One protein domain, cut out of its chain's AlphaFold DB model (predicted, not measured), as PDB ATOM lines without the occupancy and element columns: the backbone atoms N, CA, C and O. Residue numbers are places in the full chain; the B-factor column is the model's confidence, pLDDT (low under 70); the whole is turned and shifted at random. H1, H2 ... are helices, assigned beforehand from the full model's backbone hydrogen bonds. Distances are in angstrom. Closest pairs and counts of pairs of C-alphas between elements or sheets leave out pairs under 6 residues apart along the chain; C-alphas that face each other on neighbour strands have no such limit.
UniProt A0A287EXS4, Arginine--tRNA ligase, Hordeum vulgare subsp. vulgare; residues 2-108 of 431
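AT A GLANCE: This is residues 2 to 108 of the 431 residues of the protein "Arginine--tRNA ligase" of Hordeum vulgare subsp. vulgare (UniProt A0A287EXS4). Three short helices make a head, in which H1 crosses both H2 and H3 while H2 and H3 meet at a corner, and the first part of the long helix H4 packs on H1 and H3 before H4 runs out away from them. Past the far end of H4 the printed part folds back, and residues 105 to 106 pair in parallel with residues 5 to 6 of the opening stretch, which leads to the head; residues 95 to 101, at the far turn, stick out. The printed part has 107 residues with four named helices, in the order H1, H2, H3, H4, and no named strand; its class is all helix, with mostly crossed packing. It is compact, with a radius of gyration of the C-alphas of 14.6 A, yet elongated in outline, spanning 46 by 29 by 26 A.

HOW THE PARTS SIT: Residues 2 to 13 hold no named element and lead to H1, residues 14 to 27. With its residues 19 to 23 alone, H1 touches H2, residues 42 to 55, about perpendicular at 84 degrees; their closest C-alphas, of Phe 23 and Ser 49, are 5.7 A apart. H1 also touches H3, residues 57 to 70, opposite ways at a steep tilt of 67 degrees, only just short of about perpendicular; the closest C-alphas, of Gly 18 and Ala 63, are 4.3 A apart. H2 and H3 touch only at the corner by their link, with the C-alphas of Phe 53 and Lys 60 closest at 4.9 A. H4, residues 76 to 99, touches H1 with residues 78 to 85 alone, about perpendicular at 83 degrees; the closest C-alphas, of Ile 21 and Ala 81, are 6.1 A apart. H4 touches H3 about perpendicular at 88 degrees, with the C-alphas of Leu 70 and Tyr 78 closest at 5.2 A. H2 and H4 are close but not clearly touching, the C-alphas of Leu 42 and Ser 89 being 6.9 A apart. In H2 and H4 every O i to N i+4 pair is within hydrogen-bond range; in H1 and in H3 9 of 10 are.

IN THESE COORDINATES: H1 begins at C-alpha 14, (384.262, 357.794, 398.833), and is 20.3 A long from first to last C-alpha. H2 measures 19.8 A and H3 20.1 A. H4 is the longest helix, 34.8 A from C-alpha 76 at (372.096, 365.604, 405.536) to C-alpha 99 at (396.108, 350.446, 425.575).

THE WHOLE: The two C-alphas farthest apart, of Leu 2 and Glu 58, are 47.5 A apart. The printed part has no cut. The link from H1 to H2, 14 residues, is long; those from H2 to H3 and from H3 to H4 are tight. The mean pLDDT of the printed part is 79.4, and residues 2 to 16, 35 to 39 and 72 to 73 are under 70.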
ATOM      1  N   LEU A   2     405.574 368.597 419.524       27.97
ATOM      2  CA  LEU A   2     405.366 367.569 418.495       27.97
ATOM      3  C   LEU A   2     403.870 367.260 418.442       27.97
ATOM      4  O   LEU A   2     403.280 366.922 419.466       27.97
ATOM      5  N   LYS A   3     403.268 367.413 417.267       33.94
ATOM      6  CA  LYS A   3     401.897 366.989 417.006       33.94
ATOM      7  C   LYS A   3     401.951 365.733 416.155       33.94
ATOM      8  O   LYS A   3     402.530 365.752 415.069       33.94
ATOM      9  N   PHE A   4     401.380 364.651 416.663       37.78
ATOM     10  CA  PHE A   4     401.159 363.445 415.882       37.78
ATOM     11  C   PHE A   4     399.773 363.540 415.259       37.78
ATOM     12  O   PHE A   4     398.773 363.624 415.973       37.78
ATOM     13  N   PHE A   5     399.743 363.565 413.930       40.16
ATOM     14  CA  PHE A   5     398.512 363.562 413.158       40.16
ATOM     15  C   PHE A   5     398.297 362.175 412.582       40.16
ATOM     16  O   PHE A   5     399.134 361.695 411.814       40.16
ATOM     17  N   ASP A   6     397.169 361.561 412.917       40.84
ATOM     18  CA  ASP A   6     396.674 360.441 412.129       40.84
ATOM     19  C   ASP A   6     396.123 361.010 410.819       40.84
ATOM     20  O   ASP A   6     395.121 361.731 410.805       40.84
ATOM     21  N   ALA A   7     396.854 360.777 409.732       34.19
ATOM     22  CA  ALA A   7     396.474 361.242 408.406       34.19
ATOM     23  C   ALA A   7     395.480 360.290 407.722       34.19
ATOM     24  O   ALA A   7     394.911 360.668 406.703       34.19
ATOM     25  N   ILE A   8     395.274 359.069 408.241       40.69
ATOM     26  CA  ILE A   8     394.618 357.991 407.486       40.69
ATOM     27  C   ILE A   8     393.553 357.293 408.336       40.69
ATOM     28  O   ILE A   8     393.463 356.069 408.420       40.69
ATOM     29  N   MET A   9     392.649 358.093 408.890       44.06
ATOM     30  CA  MET A   9     391.271 357.638 409.033       44.06
ATOM     31  C   MET A   9     390.659 357.630 407.632       44.06
ATOM     32  O   MET A   9     390.871 358.553 406.851       44.06
ATOM     33  N   TRP A  10     389.938 356.564 407.291       46.38
ATOM     34  CA  TRP A  10     389.468 356.212 405.943       46.38
ATOM     35  C   TRP A  10     388.465 357.194 405.309       46.38
ATOM     36  O   TRP A  10     387.719 356.783 404.433       46.38
ATOM     37  N   GLU A  11     388.440 358.467 405.704       46.50
ATOM     38  CA  GLU A  11     387.385 359.473 405.525       46.50
ATOM     39  C   GLU A  11     387.042 359.854 404.074       46.50
ATOM     40  O   GLU A  11     385.947 360.348 403.814       46.50
ATOM     41  N   THR A  12     387.915 359.572 403.112       44.81
ATOM     42  CA  THR A  12     387.789 360.018 401.707       44.81
ATOM     43  C   THR A  12     387.818 358.874 400.703       44.81
ATOM     44  O   THR A  12     387.770 359.108 399.495       44.81
ATOM     45  N   GLY A  13     387.830 357.617 401.159       51.78
ATOM     46  CA  GLY A  13     387.558 356.474 400.292       51.78
ATOM     47  C   GLY A  13     386.089 356.481 399.873       51.78
ATOM     48  O   GLY A  13     385.329 355.645 400.348       51.78
ATOM     49  N   VAL A  14     385.674 357.428 399.027       48.75
ATOM     50  CA  VAL A  14     384.262 357.794 398.833       48.75
ATOM     51  C   VAL A  14     383.431 356.588 398.372       48.75
ATOM     52  O   VAL A  14     382.322 356.387 398.852       48.75
ATOM     53  N   HIS A  15     384.012 355.690 397.567       53.19
ATOM     54  CA  HIS A  15     383.373 354.436 397.142       53.19
ATOM     55  C   HIS A  15     383.081 353.450 398.284       53.19
ATOM     56  O   HIS A  15     382.158 352.647 398.185       53.19
ATOM     57  N   ARG A  16     383.862 353.495 399.366       68.38
ATOM     58  CA  ARG A  16     383.754 352.570 400.500       68.38
ATOM     59  C   ARG A  16     382.730 353.033 401.532       68.38
ATOM     60  O   ARG A  16     382.112 352.188 402.167       68.38
ATOM     61  N   PHE A  17     382.494 354.337 401.673       80.50
ATOM     62  CA  PHE A  17     381.434 354.812 402.567       80.50
ATOM     63  C   PHE A  17     380.042 354.650 401.991       80.50
ATOM     64  O   PHE A  17     379.130 354.368 402.757       80.50
ATOM     65  N   GLY A  18     379.878 354.759 400.672       87.31
ATOM     66  CA  GLY A  18     378.578 354.536 400.045       87.31
ATOM     67  C   GLY A  18     377.973 353.178 400.419       87.31
ATOM     68  O   GLY A  18     376.840 353.113 400.888       87.31
ATOM     69  N   MET A  19     378.768 352.102 400.334       90.06
ATOM     70  CA  MET A  19     378.324 350.762 400.749       90.06
ATOM     71  C   MET A  19     378.103 350.642 402.262       90.06
ATOM     72  O   MET A  19     377.164 349.977 402.682       90.06
ATOM     73  N   LEU A  20     378.929 351.285 403.095       90.69
ATOM     74  CA  LEU A  20     378.756 351.239 404.552       90.69
ATOM     75  C   LEU A  20     377.476 351.956 404.995       90.69
ATOM     76  O   LEU A  20     376.780 351.455 405.871       90.69
ATOM     77  N   ILE A  21     377.157 353.096 404.379       91.50
ATOM     78  CA  ILE A  21     375.960 353.887 404.684       91.50
ATOM     79  C   ILE A  21     374.696 353.139 404.257       91.50
ATOM     80  O   ILE A  21     373.777 352.993 405.058       91.50
ATOM     81  N   GLU A  22     374.650 352.615 403.031       93.81
ATOM     82  CA  GLU A  22     373.484 351.851 402.572       93.81
ATOM     83  C   GLU A  22     373.291 350.577 403.406       93.81
ATOM     84  O   GLU A  22     372.174 350.259 403.815       93.81
ATOM     85  N   PHE A  23     374.379 349.889 403.763       93.12
ATOM     86  CA  PHE A  23     374.300 348.722 404.641       93.12
ATOM     87  C   PHE A  23     373.834 349.080 406.059       93.12
ATOM     88  O   PHE A  23     373.096 348.310 406.675       93.12
ATOM     89  N   LEU A  24     374.218 350.256 406.572       92.19
ATOM     90  CA  LEU A  24     373.745 350.777 407.857       92.19
ATOM     91  C   LEU A  24     372.231 350.973 407.830       92.19
ATOM     92  O   LEU A  24     371.548 350.510 408.740       92.19
ATOM     93  N   PHE A  25     371.712 351.604 406.775       93.31
ATOM     94  CA  PHE A  25     370.278 351.832 406.611       93.31
ATOM     95  C   PHE A  25     369.485 350.525 406.494       93.31
ATOM     96  O   PHE A  25     368.407 350.424 407.075       93.31
ATOM     97  N   GLU A  26     370.012 349.515 405.792       91.94
ATOM     98  CA  GLU A  26     369.356 348.204 405.678       91.94
ATOM     99  C   GLU A  26     369.343 347.428 407.000       91.94
ATOM    100  O   GLU A  26     368.339 346.809 407.353       91.94
ATOM    101  N   LYS A  27     370.463 347.425 407.732       90.12
ATOM    102  CA  LYS A  27     370.603 346.635 408.964       90.12
ATOM    103  C   LYS A  27     369.970 347.293 410.176       90.12
ATOM    104  O   LYS A  27     369.509 346.587 411.071       90.12
ATOM    105  N   PHE A  28     369.938 348.618 410.200       88.94
ATOM    106  CA  PHE A  28     369.469 349.389 411.337       88.94
ATOM    107  C   PHE A  28     368.487 350.468 410.863       88.94
ATOM    108  O   PHE A  28     368.879 351.612 410.632       88.94
ATOM    109  N   PRO A  29     367.188 350.139 410.755       82.94
ATOM    110  CA  PRO A  29     366.165 351.108 410.356       82.94
ATOM    111  C   PRO A  29     366.141 352.370 411.238       82.94
ATOM    112  O   PRO A  29     365.929 353.466 410.728       82.94
ATOM    113  N   ASN A  30     366.466 352.226 412.530       86.38
ATOM    114  CA  ASN A  30     366.577 353.319 413.507       86.38
ATOM    115  C   ASN A  30     368.047 353.685 413.794       86.38
ATOM    116  O   ASN A  30     368.446 353.846 414.946       86.38
ATOM    117  N   TRP A  31     368.883 353.758 412.756       85.69
ATOM    118  CA  TRP A  31     370.329 353.977 412.898       85.69
ATOM    119  C   TRP A  31     370.708 355.262 413.665       85.69
ATOM    120  O   TRP A  31     371.788 355.333 414.250       85.69
ATOM    121  N   GLU A  32     369.829 356.267 413.688       84.06
ATOM    122  CA  GLU A  32     370.035 357.539 414.394       84.06
ATOM    123  C   GLU A  32     370.184 357.340 415.913       84.06
ATOM    124  O   GLU A  32     370.995 358.009 416.557       84.06
ATOM    125  N   GLU A  33     369.473 356.357 416.470       82.50
ATOM    126  CA  GLU A  33     369.468 356.029 417.901       82.50
ATOM    127  C   GLU A  33     370.560 355.020 418.291       82.50
ATOM    128  O   GLU A  33     370.690 354.664 419.464       82.50
ATOM    129  N   LEU A  34     371.369 354.540 417.336       78.38
ATOM    130  CA  LEU A  34     372.401 353.543 417.625       78.38
ATOM    131  C   LEU A  34     373.407 354.080 418.647       78.38
ATOM    132  O   LEU A  34     374.036 355.121 418.449       78.38
ATOM    133  N   GLY A  35     373.618 353.333 419.727       69.31
ATOM    134  CA  GLY A  35     374.756 353.556 420.615       69.31
ATOM    135  C   GLY A  35     376.084 353.275 419.904       69.31
ATOM    136  O   GLY A  35     376.132 352.562 418.901       69.31
ATOM    137  N   SER A  36     377.188 353.785 420.450       63.22
ATOM    138  CA  SER A  36     378.538 353.581 419.897       63.22
ATOM    139  C   SER A  36     378.971 352.109 419.815       63.22
ATOM    140  O   SER A  36     379.855 351.785 419.033       63.22
ATOM    141  N   GLN A  37     378.335 351.215 420.578       64.25
ATOM    142  CA  GLN A  37     378.609 349.772 420.583       64.25
ATOM    143  C   GLN A  37     377.687 348.960 419.657       64.25
ATOM    144  O   GLN A  37     377.862 347.754 419.523       64.25
ATOM    145  N   ALA A  38     376.687 349.581 419.025       64.69
ATOM    146  CA  ALA A  38     375.601 348.844 418.380       64.69
ATOM    147  C   ALA A  38     375.981 348.197 417.035       64.69
ATOM    148  O   ALA A  38     375.396 347.185 416.657       64.69
ATOM    149  N   ILE A  39     376.985 348.739 416.333       64.44
ATOM    150  CA  ILE A  39     377.559 348.101 415.134       64.44
ATOM    151  C   ILE A  39     378.460 346.909 415.521       64.44
ATOM    152  O   ILE A  39     378.742 346.052 414.683       64.44
ATOM    153  N   GLY A  40     378.823 346.791 416.804       71.44
ATOM    154  CA  GLY A  40     379.669 345.739 417.349       71.44
ATOM    155  C   GLY A  40     381.086 345.841 416.809       71.44
ATOM    156  O   GLY A  40     381.955 346.414 417.446       71.44
ATOM    157  N   ASP A  41     381.287 345.275 415.629       74.56
ATOM    158  CA  ASP A  41     382.580 345.058 415.009       74.56
ATOM    159  C   ASP A  41     382.591 345.677 413.612       74.56
ATOM    160  O   ASP A  41     382.010 345.134 412.660       74.56
ATOM    161  N   LEU A  42     383.254 346.828 413.480       79.19
ATOM    162  CA  LEU A  42     383.262 347.576 412.225       79.19
ATOM    163  C   LEU A  42     383.913 346.793 411.071       79.19
ATOM    164  O   LEU A  42     383.541 346.972 409.908       79.19
ATOM    165  N   GLN A  43     384.846 345.882 411.363       77.00
ATOM    166  CA  GLN A  43     385.490 345.048 410.349       77.00
ATOM    167  C   GLN A  43     384.530 343.980 409.812       77.00
ATOM    168  O   GLN A  43     384.476 343.760 408.597       77.00
ATOM    169  N   LEU A  44     383.749 343.333 410.683       82.12
ATOM    170  CA  LEU A  44     382.689 342.414 410.256       82.12
ATOM    171  C   LEU A  44     381.600 343.158 409.483       82.12
ATOM    172  O   LEU A  44     381.158 342.677 408.436       82.12
ATOM    173  N   PHE A  45     381.224 344.350 409.943       85.81
ATOM    174  CA  PHE A  45     380.268 345.212 409.254       85.81
ATOM    175  C   PHE A  45     380.757 345.598 407.847       85.81
ATOM    176  O   PHE A  45     380.006 345.491 406.875       85.81
ATOM    177  N   TYR A  46     382.037 345.957 407.703       84.19
ATOM    178  CA  TYR A  46     382.671 346.216 406.409       84.19
ATOM    179  C   TYR A  46     382.699 344.978 405.506       84.19
ATOM    180  O   TYR A  46     382.367 345.069 404.326       84.19
ATOM    181  N   LYS A  47     383.077 343.809 406.034       84.75
ATOM    182  CA  LYS A  47     383.123 342.560 405.255       84.75
ATOM    183  C   LYS A  47     381.732 342.189 404.738       84.75
ATOM    184  O   LYS A  47     381.591 341.815 403.577       84.75
ATOM    185  N   ALA A  48     380.708 342.347 405.574       89.12
ATOM    186  CA  ALA A  48     379.324 342.085 405.206       89.12
ATOM    187  C   ALA A  48     378.788 343.091 404.172       89.12
ATOM    188  O   ALA A  48     378.159 342.674 403.201       89.12
ATOM    189  N   SER A  49     379.079 344.390 404.324       90.00
ATOM    190  CA  SER A  49     378.683 345.405 403.333       90.00
ATOM    191  C   SER A  49     379.393 345.205 401.993       90.00
ATOM    192  O   SER A  49     378.776 345.353 400.939       90.00
ATOM    193  N   LYS A  50     380.666 344.792 402.018       88.00
ATOM    194  CA  LYS A  50     381.435 344.466 400.816       88.00
ATOM    195  C   LYS A  50     380.882 343.236 400.098       88.00
ATOM    196  O   LYS A  50     380.688 343.297 398.889       88.00
ATOM    197  N   GLN A  51     380.566 342.167 400.831       91.50
ATOM    198  CA  GLN A  51     379.911 340.989 400.257       91.50
ATOM    199  C   GLN A  51     378.579 341.374 399.599       91.50
ATOM    200  O   GLN A  51     378.325 341.015 398.455       91.50
ATOM    201  N   ARG A  52     377.765 342.194 400.281       92.25
ATOM    202  CA  ARG A  52     376.500 342.704 399.734       92.25
ATOM    203  C   ARG A  52     376.704 343.511 398.448       92.25
ATOM    204  O   ARG A  52     375.948 343.334 397.502       92.25
ATOM    205  N   PHE A  53     377.731 344.358 398.406       90.88
ATOM    206  CA  PHE A  53     378.107 345.149 397.230       90.88
ATOM    207  C   PHE A  53     378.551 344.305 396.034       90.88
ATOM    208  O   PHE A  53     378.316 344.698 394.891       90.88
ATOM    209  N   ASP A  54     379.214 343.178 396.281       89.88
ATOM    210  CA  ASP A  54     379.692 342.297 395.217       89.88
ATOM    211  C   ASP A  54     378.582 341.369 394.692       89.88
ATOM    212  O   ASP A  54     378.545 341.101 393.490       89.88
ATOM    213  N   ASP A  55     377.650 340.953 395.556       94.75
ATOM    214  CA  ASP A  55     376.593 339.991 395.216       94.75
ATOM    215  C   ASP A  55     375.304 340.631 394.664       94.75
ATOM    216  O   ASP A  55     374.543 339.965 393.962       94.75
ATOM    217  N   ASP A  56     375.018 341.900 394.985       94.88
ATOM    218  CA  ASP A  56     373.748 342.562 394.655       94.88
ATOM    219  C   ASP A  56     373.964 343.829 393.811       94.88
ATOM    220  O   ASP A  56     374.482 344.849 394.276       94.88
ATOM    221  N   ALA A  57     373.535 343.765 392.547       94.31
ATOM    222  CA  ALA A  57     373.679 344.855 391.588       94.31
ATOM    223  C   ALA A  57     372.855 346.103 391.955       94.31
ATOM    224  O   ALA A  57     373.311 347.219 391.703       94.31
ATOM    225  N   GLU A  58     371.681 345.942 392.574       95.00
ATOM    226  CA  GLU A  58     370.861 347.079 393.008       95.00
ATOM    227  C   GLU A  58     371.482 347.762 394.226       95.00
ATOM    228  O   GLU A  58     371.535 348.990 394.299       95.00
ATOM    229  N   PHE A  59     371.994 346.975 395.176       93.81
ATOM    230  CA  PHE A  59     372.733 347.513 396.314       93.81
ATOM    231  C   PHE A  59     373.989 348.259 395.854       93.81
ATOM    232  O   PHE A  59     374.288 349.343 396.352       93.81
ATOM    233  N   LYS A  60     374.713 347.705 394.879       91.31
ATOM    234  CA  LYS A  60     375.893 348.337 394.287       91.31
ATOM    235  C   LYS A  60     375.578 349.702 393.676       91.31
ATOM    236  O   LYS A  60     376.329 350.647 393.920       91.31
ATOM    237  N   ASP A  61     374.481 349.815 392.931       90.81
ATOM    238  CA  ASP A  61     374.040 351.089 392.357       90.81
ATOM    239  C   ASP A  61     373.671 352.102 393.455       90.81
ATOM    240  O   ASP A  61     374.205 353.214 393.474       90.81
ATOM    241  N   ARG A  62     372.874 351.694 394.458       92.50
ATOM    242  CA  ARG A  62     372.560 352.548 395.623       92.50
ATOM    243  C   ARG A  62     373.818 353.020 396.343       92.50
ATOM    244  O   ARG A  62     373.956 354.208 396.628       92.50
ATOM    245  N   ALA A  63     374.763 352.116 396.586       90.00
ATOM    246  CA  ALA A  63     376.027 352.428 397.233       90.00
ATOM    247  C   ALA A  63     376.849 353.434 396.417       90.00
ATOM    248  O   ALA A  63     377.435 354.342 396.997       90.00
ATOM    249  N   GLN A  64     376.879 353.324 395.085       84.81
ATOM    250  CA  GLN A  64     377.545 354.297 394.214       84.81
ATOM    251  C   GLN A  64     376.853 355.665 394.228       84.81
ATOM    252  O   GLN A  64     377.535 356.687 394.236       84.81
ATOM    253  N   GLN A  65     375.523 355.711 394.299       86.88
ATOM    254  CA  GLN A  65     374.783 356.969 394.437       86.88
ATOM    255  C   GLN A  65     374.975 357.610 395.817       86.88
ATOM    256  O   GLN A  65     375.098 358.833 395.917       86.88
ATOM    257  N   ALA A  66     375.058 356.807 396.880       88.06
ATOM    258  CA  ALA A  66     375.290 357.269 398.248       88.06
ATOM    259  C   ALA A  66     376.591 358.079 398.381       88.06
ATOM    260  O   ALA A  66     376.636 359.064 399.114       88.06
ATOM    261  N   VAL A  67     377.626 357.717 397.615       81.25
ATOM    262  CA  VAL A  67     378.884 358.476 397.474       81.25
ATOM    263  C   VAL A  67     378.620 359.924 397.074       81.25
ATOM    264  O   VAL A  67     379.185 360.836 397.666       81.25
ATOM    265  N   VAL A  68     377.762 360.133 396.073       80.44
ATOM    266  CA  VAL A  68     377.416 361.461 395.554       80.44
ATOM    267  C   VAL A  68     376.572 362.215 396.579       80.44
ATOM    268  O   VAL A  68     376.854 363.373 396.874       80.44
ATOM    269  N   ARG A  69     375.593 361.540 397.194       85.38
ATOM    270  CA  ARG A  69     374.726 362.118 398.239       85.38
ATOM    271  C   ARG A  69     375.501 362.539 399.491       85.38
ATOM    272  O   ARG A  69     375.066 363.453 400.182       85.38
ATOM    273  N   LEU A  70     376.642 361.908 399.773       82.38
ATOM    274  CA  LEU A  70     377.519 362.239 400.900       82.38
ATOM    275  C   LEU A  70     378.353 363.518 400.680       82.38
ATOM    276  O   LEU A  70     378.790 364.128 401.657       82.38
ATOM    277  N   GLN A  71     378.599 363.926 399.431       73.44
ATOM    278  CA  GLN A  71     379.489 365.053 399.127       73.44
ATOM    279  C   GLN A  71     378.991 366.388 399.712       73.44
ATOM    280  O   GLN A  71     377.851 366.539 400.166       73.44
ATOM    281  N   VAL A  72     379.874 367.391 399.722       64.44
ATOM    282  CA  VAL A  72     379.544 368.755 400.158       64.44
ATOM    283  C   VAL A  72     378.364 369.285 399.333       64.44
ATOM    284  O   VAL A  72     378.400 369.244 398.109       64.44
ATOM    285  N   GLY A  73     377.309 369.757 400.008       67.81
ATOM    286  CA  GLY A  73     376.050 370.171 399.367       67.81
ATOM    287  C   GLY A  73     375.039 369.040 399.127       67.81
ATOM    288  O   GLY A  73     373.927 369.317 398.692       67.81
ATOM    289  N   GLY A  74     375.393 367.792 399.450       77.94
ATOM    290  CA  GLY A  74     374.505 366.629 399.391       77.94
ATOM    291  C   GLY A  74     373.518 366.525 400.562       77.94
ATOM    292  O   GLY A  74     373.264 367.493 401.287       77.94
ATOM    293  N   GLU A  75     372.981 365.328 400.777       88.75
ATOM    294  CA  GLU A  75     371.905 365.052 401.733       88.75
ATOM    295  C   GLU A  75     372.404 364.947 403.184       88.75
ATOM    296  O   GLU A  75     373.367 364.240 403.489       88.75
ATOM    297  N   GLU A  76     371.699 365.597 404.118       88.88
ATOM    298  CA  GLU A  76     372.096 365.604 405.536       88.88
ATOM    299  C   GLU A  76     372.032 364.210 406.171       88.88
ATOM    300  O   GLU A  76     372.919 363.853 406.943       88.88
ATOM    301  N   LYS A  77     371.055 363.381 405.778       91.75
ATOM    302  CA  LYS A  77     370.923 361.995 406.254       91.75
ATOM    303  C   LYS A  77     372.199 361.181 406.005       91.75
ATOM    304  O   LYS A  77     372.672 360.475 406.892       91.75
ATOM    305  N   TYR A  78     372.782 361.307 404.813       89.81
ATOM    306  CA  TYR A  78     373.999 360.590 404.425       89.81
ATOM    307  C   TYR A  78     375.226 361.106 405.180       89.81
ATOM    308  O   TYR A  78     376.039 360.308 405.652       89.81
ATOM    309  N   ARG A  79     375.339 362.428 405.370       85.88
ATOM    310  CA  ARG A  79     376.403 363.021 406.196       85.88
ATOM    311  C   ARG A  79     376.305 362.602 407.661       85.88
ATOM    312  O   ARG A  79     377.331 362.311 408.271       85.88
ATOM    313  N   ALA A  80     375.102 362.556 408.222       88.75
ATOM    314  CA  ALA A  80     374.873 362.117 409.594       88.75
ATOM    315  C   ALA A  80     375.222 360.627 409.776       88.75
ATOM    316  O   ALA A  80     375.928 360.281 410.722       88.75
ATOM    317  N   ALA A  81     374.843 359.765 408.826       89.31
ATOM    318  CA  ALA A  81     375.241 358.356 408.818       89.31
ATOM    319  C   ALA A  81     376.766 358.179 408.730       89.31
ATOM    320  O   ALA A  81     377.353 357.401 409.481       89.31
ATOM    321  N   TRP A  82     377.430 358.949 407.861       86.06
ATOM    322  CA  TRP A  82     378.888 358.958 407.755       86.06
ATOM    323  C   TRP A  82     379.569 359.387 409.059       86.06
ATOM    324  O   TRP A  82     380.472 358.690 409.522       86.06
ATOM    325  N   LYS A  83     379.110 360.480 409.689       85.31
ATOM    326  CA  LYS A  83     379.626 360.931 410.993       85.31
ATOM    327  C   LYS A  83     379.495 359.831 412.041       85.31
ATOM    328  O   LYS A  83     380.468 359.549 412.732       85.31
ATOM    329  N   LYS A  84     378.343 359.157 412.091       86.50
ATOM    330  CA  LYS A  84     378.089 358.054 413.023       86.50
ATOM    331  C   LYS A  84     379.058 356.885 412.826       86.50
ATOM    332  O   LYS A  84     379.624 356.386 413.795       86.50
ATOM    333  N   ILE A  85     379.290 356.472 411.577       84.50
ATOM    334  CA  ILE A  85     380.265 355.422 411.242       84.50
ATOM    335  C   ILE A  85     381.681 355.849 411.663       84.50
ATOM    336  O   ILE A  85     382.411 355.055 412.259       84.50
ATOM    337  N   CYS A  86     382.060 357.105 411.403       82.56
ATOM    338  CA  CYS A  86     383.360 357.637 411.808       82.56
ATOM    339  C   CYS A  86     383.512 357.681 413.333       82.56
ATOM    340  O   CYS A  86     384.554 357.292 413.843       82.56
ATOM    341  N   GLU A  87     382.487 358.100 414.078       84.38
ATOM    342  CA  GLU A  87     382.486 358.107 415.548       84.38
ATOM    343  C   GLU A  87     382.675 356.706 416.138       84.38
ATOM    344  O   GLU A  87     383.448 356.529 417.077       84.38
ATOM    345  N   ILE A  88     382.009 355.697 415.575       82.31
ATOM    346  CA  ILE A  88     382.176 354.300 416.000       82.31
ATOM    347  C   ILE A  88     383.614 353.841 415.743       82.31
ATOM    348  O   ILE A  88     384.263 353.334 416.656       82.31
ATOM    349  N   SER A  89     384.148 354.118 414.550       81.88
ATOM    350  CA  SER A  89     385.541 353.812 414.215       81.88
ATOM    351  C   SER A  89     386.534 354.510 415.152       81.88
ATOM    352  O   SER A  89     387.461 353.870 415.644       81.88
ATOM    353  N   ARG A  90     386.327 355.800 415.451       83.94
ATOM    354  CA  ARG A  90     387.163 356.571 416.388       83.94
ATOM    355  C   ARG A  90     387.179 355.949 417.777       83.94
ATOM    356  O   ARG A  90     388.243 355.853 418.375       83.94
ATOM    357  N   ASN A  91     386.028 355.502 418.277       83.69
ATOM    358  CA  ASN A  91     385.935 354.862 419.590       83.69
ATOM    359  C   ASN A  91     386.687 353.522 419.647       83.69
ATOM    360  O   ASN A  91     387.249 353.193 420.690       83.69
ATOM    361  N   GLU A  92     386.704 352.746 418.558       81.31
ATOM    362  CA  GLU A  92     387.510 351.520 418.469       81.31
ATOM    363  C   GLU A  92     389.016 351.842 418.461       81.31
ATOM    364  O   GLU A  92     389.784 351.244 419.217       81.31
ATOM    365  N   PHE A  93     389.448 352.828 417.666       82.62
ATOM    366  CA  PHE A  93     390.854 353.247 417.620       82.62
ATOM    367  C   PHE A  93     391.339 353.847 418.946       82.62
ATOM    368  O   PHE A  93     392.422 353.497 419.412       82.62
ATOM    369  N   ASP A  94     390.532 354.687 419.596       85.81
ATOM    370  CA  ASP A  94     390.855 355.300 420.890       85.81
ATOM    371  C   ASP A  94     391.088 354.253 421.991       85.81
ATOM    372  O   ASP A  94     391.993 354.403 422.813       85.81
ATOM    373  N   GLN A  95     390.351 353.136 421.978       86.44
ATOM    374  CA  GLN A  95     390.623 352.017 422.888       86.44
ATOM    375  C   GLN A  95     392.028 351.448 422.668       86.44
ATOM    376  O   GLN A  95     392.776 351.268 423.629       86.44
ATOM    377  N   VAL A  96     392.421 351.216 421.412       87.12
ATOM    378  CA  VAL A  96     393.761 350.715 421.071       87.12
ATOM    379  C   VAL A  96     394.843 351.731 421.450       87.12
ATOM    380  O   VAL A  96     395.846 351.357 422.062       87.12
ATOM    381  N   TYR A  97     394.631 353.018 421.167       89.56
ATOM    382  CA  TYR A  97     395.566 354.082 421.535       89.56
ATOM    383  C   TYR A  97     395.748 354.190 423.052       89.56
ATOM    384  O   TYR A  97     396.883 354.257 423.518       89.56
ATOM    385  N   LYS A  98     394.675 354.077 423.842       90.25
ATOM    386  CA  LYS A  98     394.744 354.023 425.313       90.25
ATOM    387  C   LYS A  98     395.500 352.805 425.832       90.25
ATOM    388  O   LYS A  98     396.234 352.914 426.813       90.25
ATOM    389  N   LEU A  99     395.339 351.639 425.203       89.38
ATOM    390  CA  LEU A  99     396.108 350.446 425.575       89.38
ATOM    391  C   LEU A  99     397.607 350.647 425.333       89.38
ATOM    392  O   LEU A  99     398.417 350.187 426.137       89.38
ATOM    393  N   LEU A 100     397.959 351.355 424.259       90.75
ATOM    394  CA  LEU A 100     399.334 351.655 423.874       90.75
ATOM    395  C   LEU A 100     399.872 352.966 424.455       90.75
ATOM    396  O   LEU A 100     401.023 353.284 424.175       90.75
ATOM    397  N   ASP A 101     399.109 353.694 425.269       90.88
ATOM    398  CA  ASP A 101     399.490 355.012 425.798       90.88
ATOM    399  C   ASP A 101     399.939 355.992 424.693       90.88
ATOM    400  O   ASP A 101     400.977 356.647 424.765       90.88
ATOM    401  N   VAL A 102     399.167 356.031 423.605       91.38
ATOM    402  CA  VAL A 102     399.391 356.894 422.443       91.38
ATOM    403  C   VAL A 102     398.376 358.033 422.465       91.38
ATOM    404  O   VAL A 102     397.178 357.806 422.611       91.38
ATOM    405  N   GLN A 103     398.855 359.264 422.294       88.62
ATOM    406  CA  GLN A 103     398.022 360.464 422.201       88.62
ATOM    407  C   GLN A 103     398.136 361.059 420.797       88.62
ATOM    408  O   GLN A 103     399.244 361.319 420.324       88.62
ATOM    409  N   LEU A 104     396.998 361.278 420.137       87.50
ATOM    410  CA  LEU A 104     396.926 361.777 418.762       87.50
ATOM    411  C   LEU A 104     395.954 362.953 418.656       87.50
ATOM    412  O   LEU A 104     394.911 362.970 419.306       87.50
ATOM    413  N   GLU A 105     396.290 363.913 417.795       89.00
ATOM    414  CA  GLU A 105     395.349 364.917 417.294       89.00
ATOM    415  C   GLU A 105     394.879 364.433 415.916       89.00
ATOM    416  O   GLU A 105     395.670 364.355 414.977       89.00
ATOM    417  N   GLU A 106     393.609 364.053 415.781       83.31
ATOM    418  CA  GLU A 106     393.084 363.560 414.503       83.31
ATOM    419  C   GLU A 106     392.987 364.700 413.479       83.31
ATOM    420  O   GLU A 106     392.320 365.711 413.715       83.31
ATOM    421  N   LYS A 107     393.627 364.520 412.315       87.12
ATOM    422  CA  LYS A 107     393.445 365.367 411.127       87.12
ATOM    423  C   LYS A 107     393.439 364.501 409.878       87.12
ATOM    424  O   LYS A 107     394.435 364.446 409.150       87.12
ATOM    425  N   GLY A 108     392.307 363.836 409.668       83.25
ATOM    426  CA  GLY A 108     392.062 363.003 408.497       83.25
ATOM    427  C   GLY A 108     392.000 363.801 407.194       83.25
ATOM    428  O   GLY A 108     391.989 365.034 407.174       83.25
TER     429      GLY A 108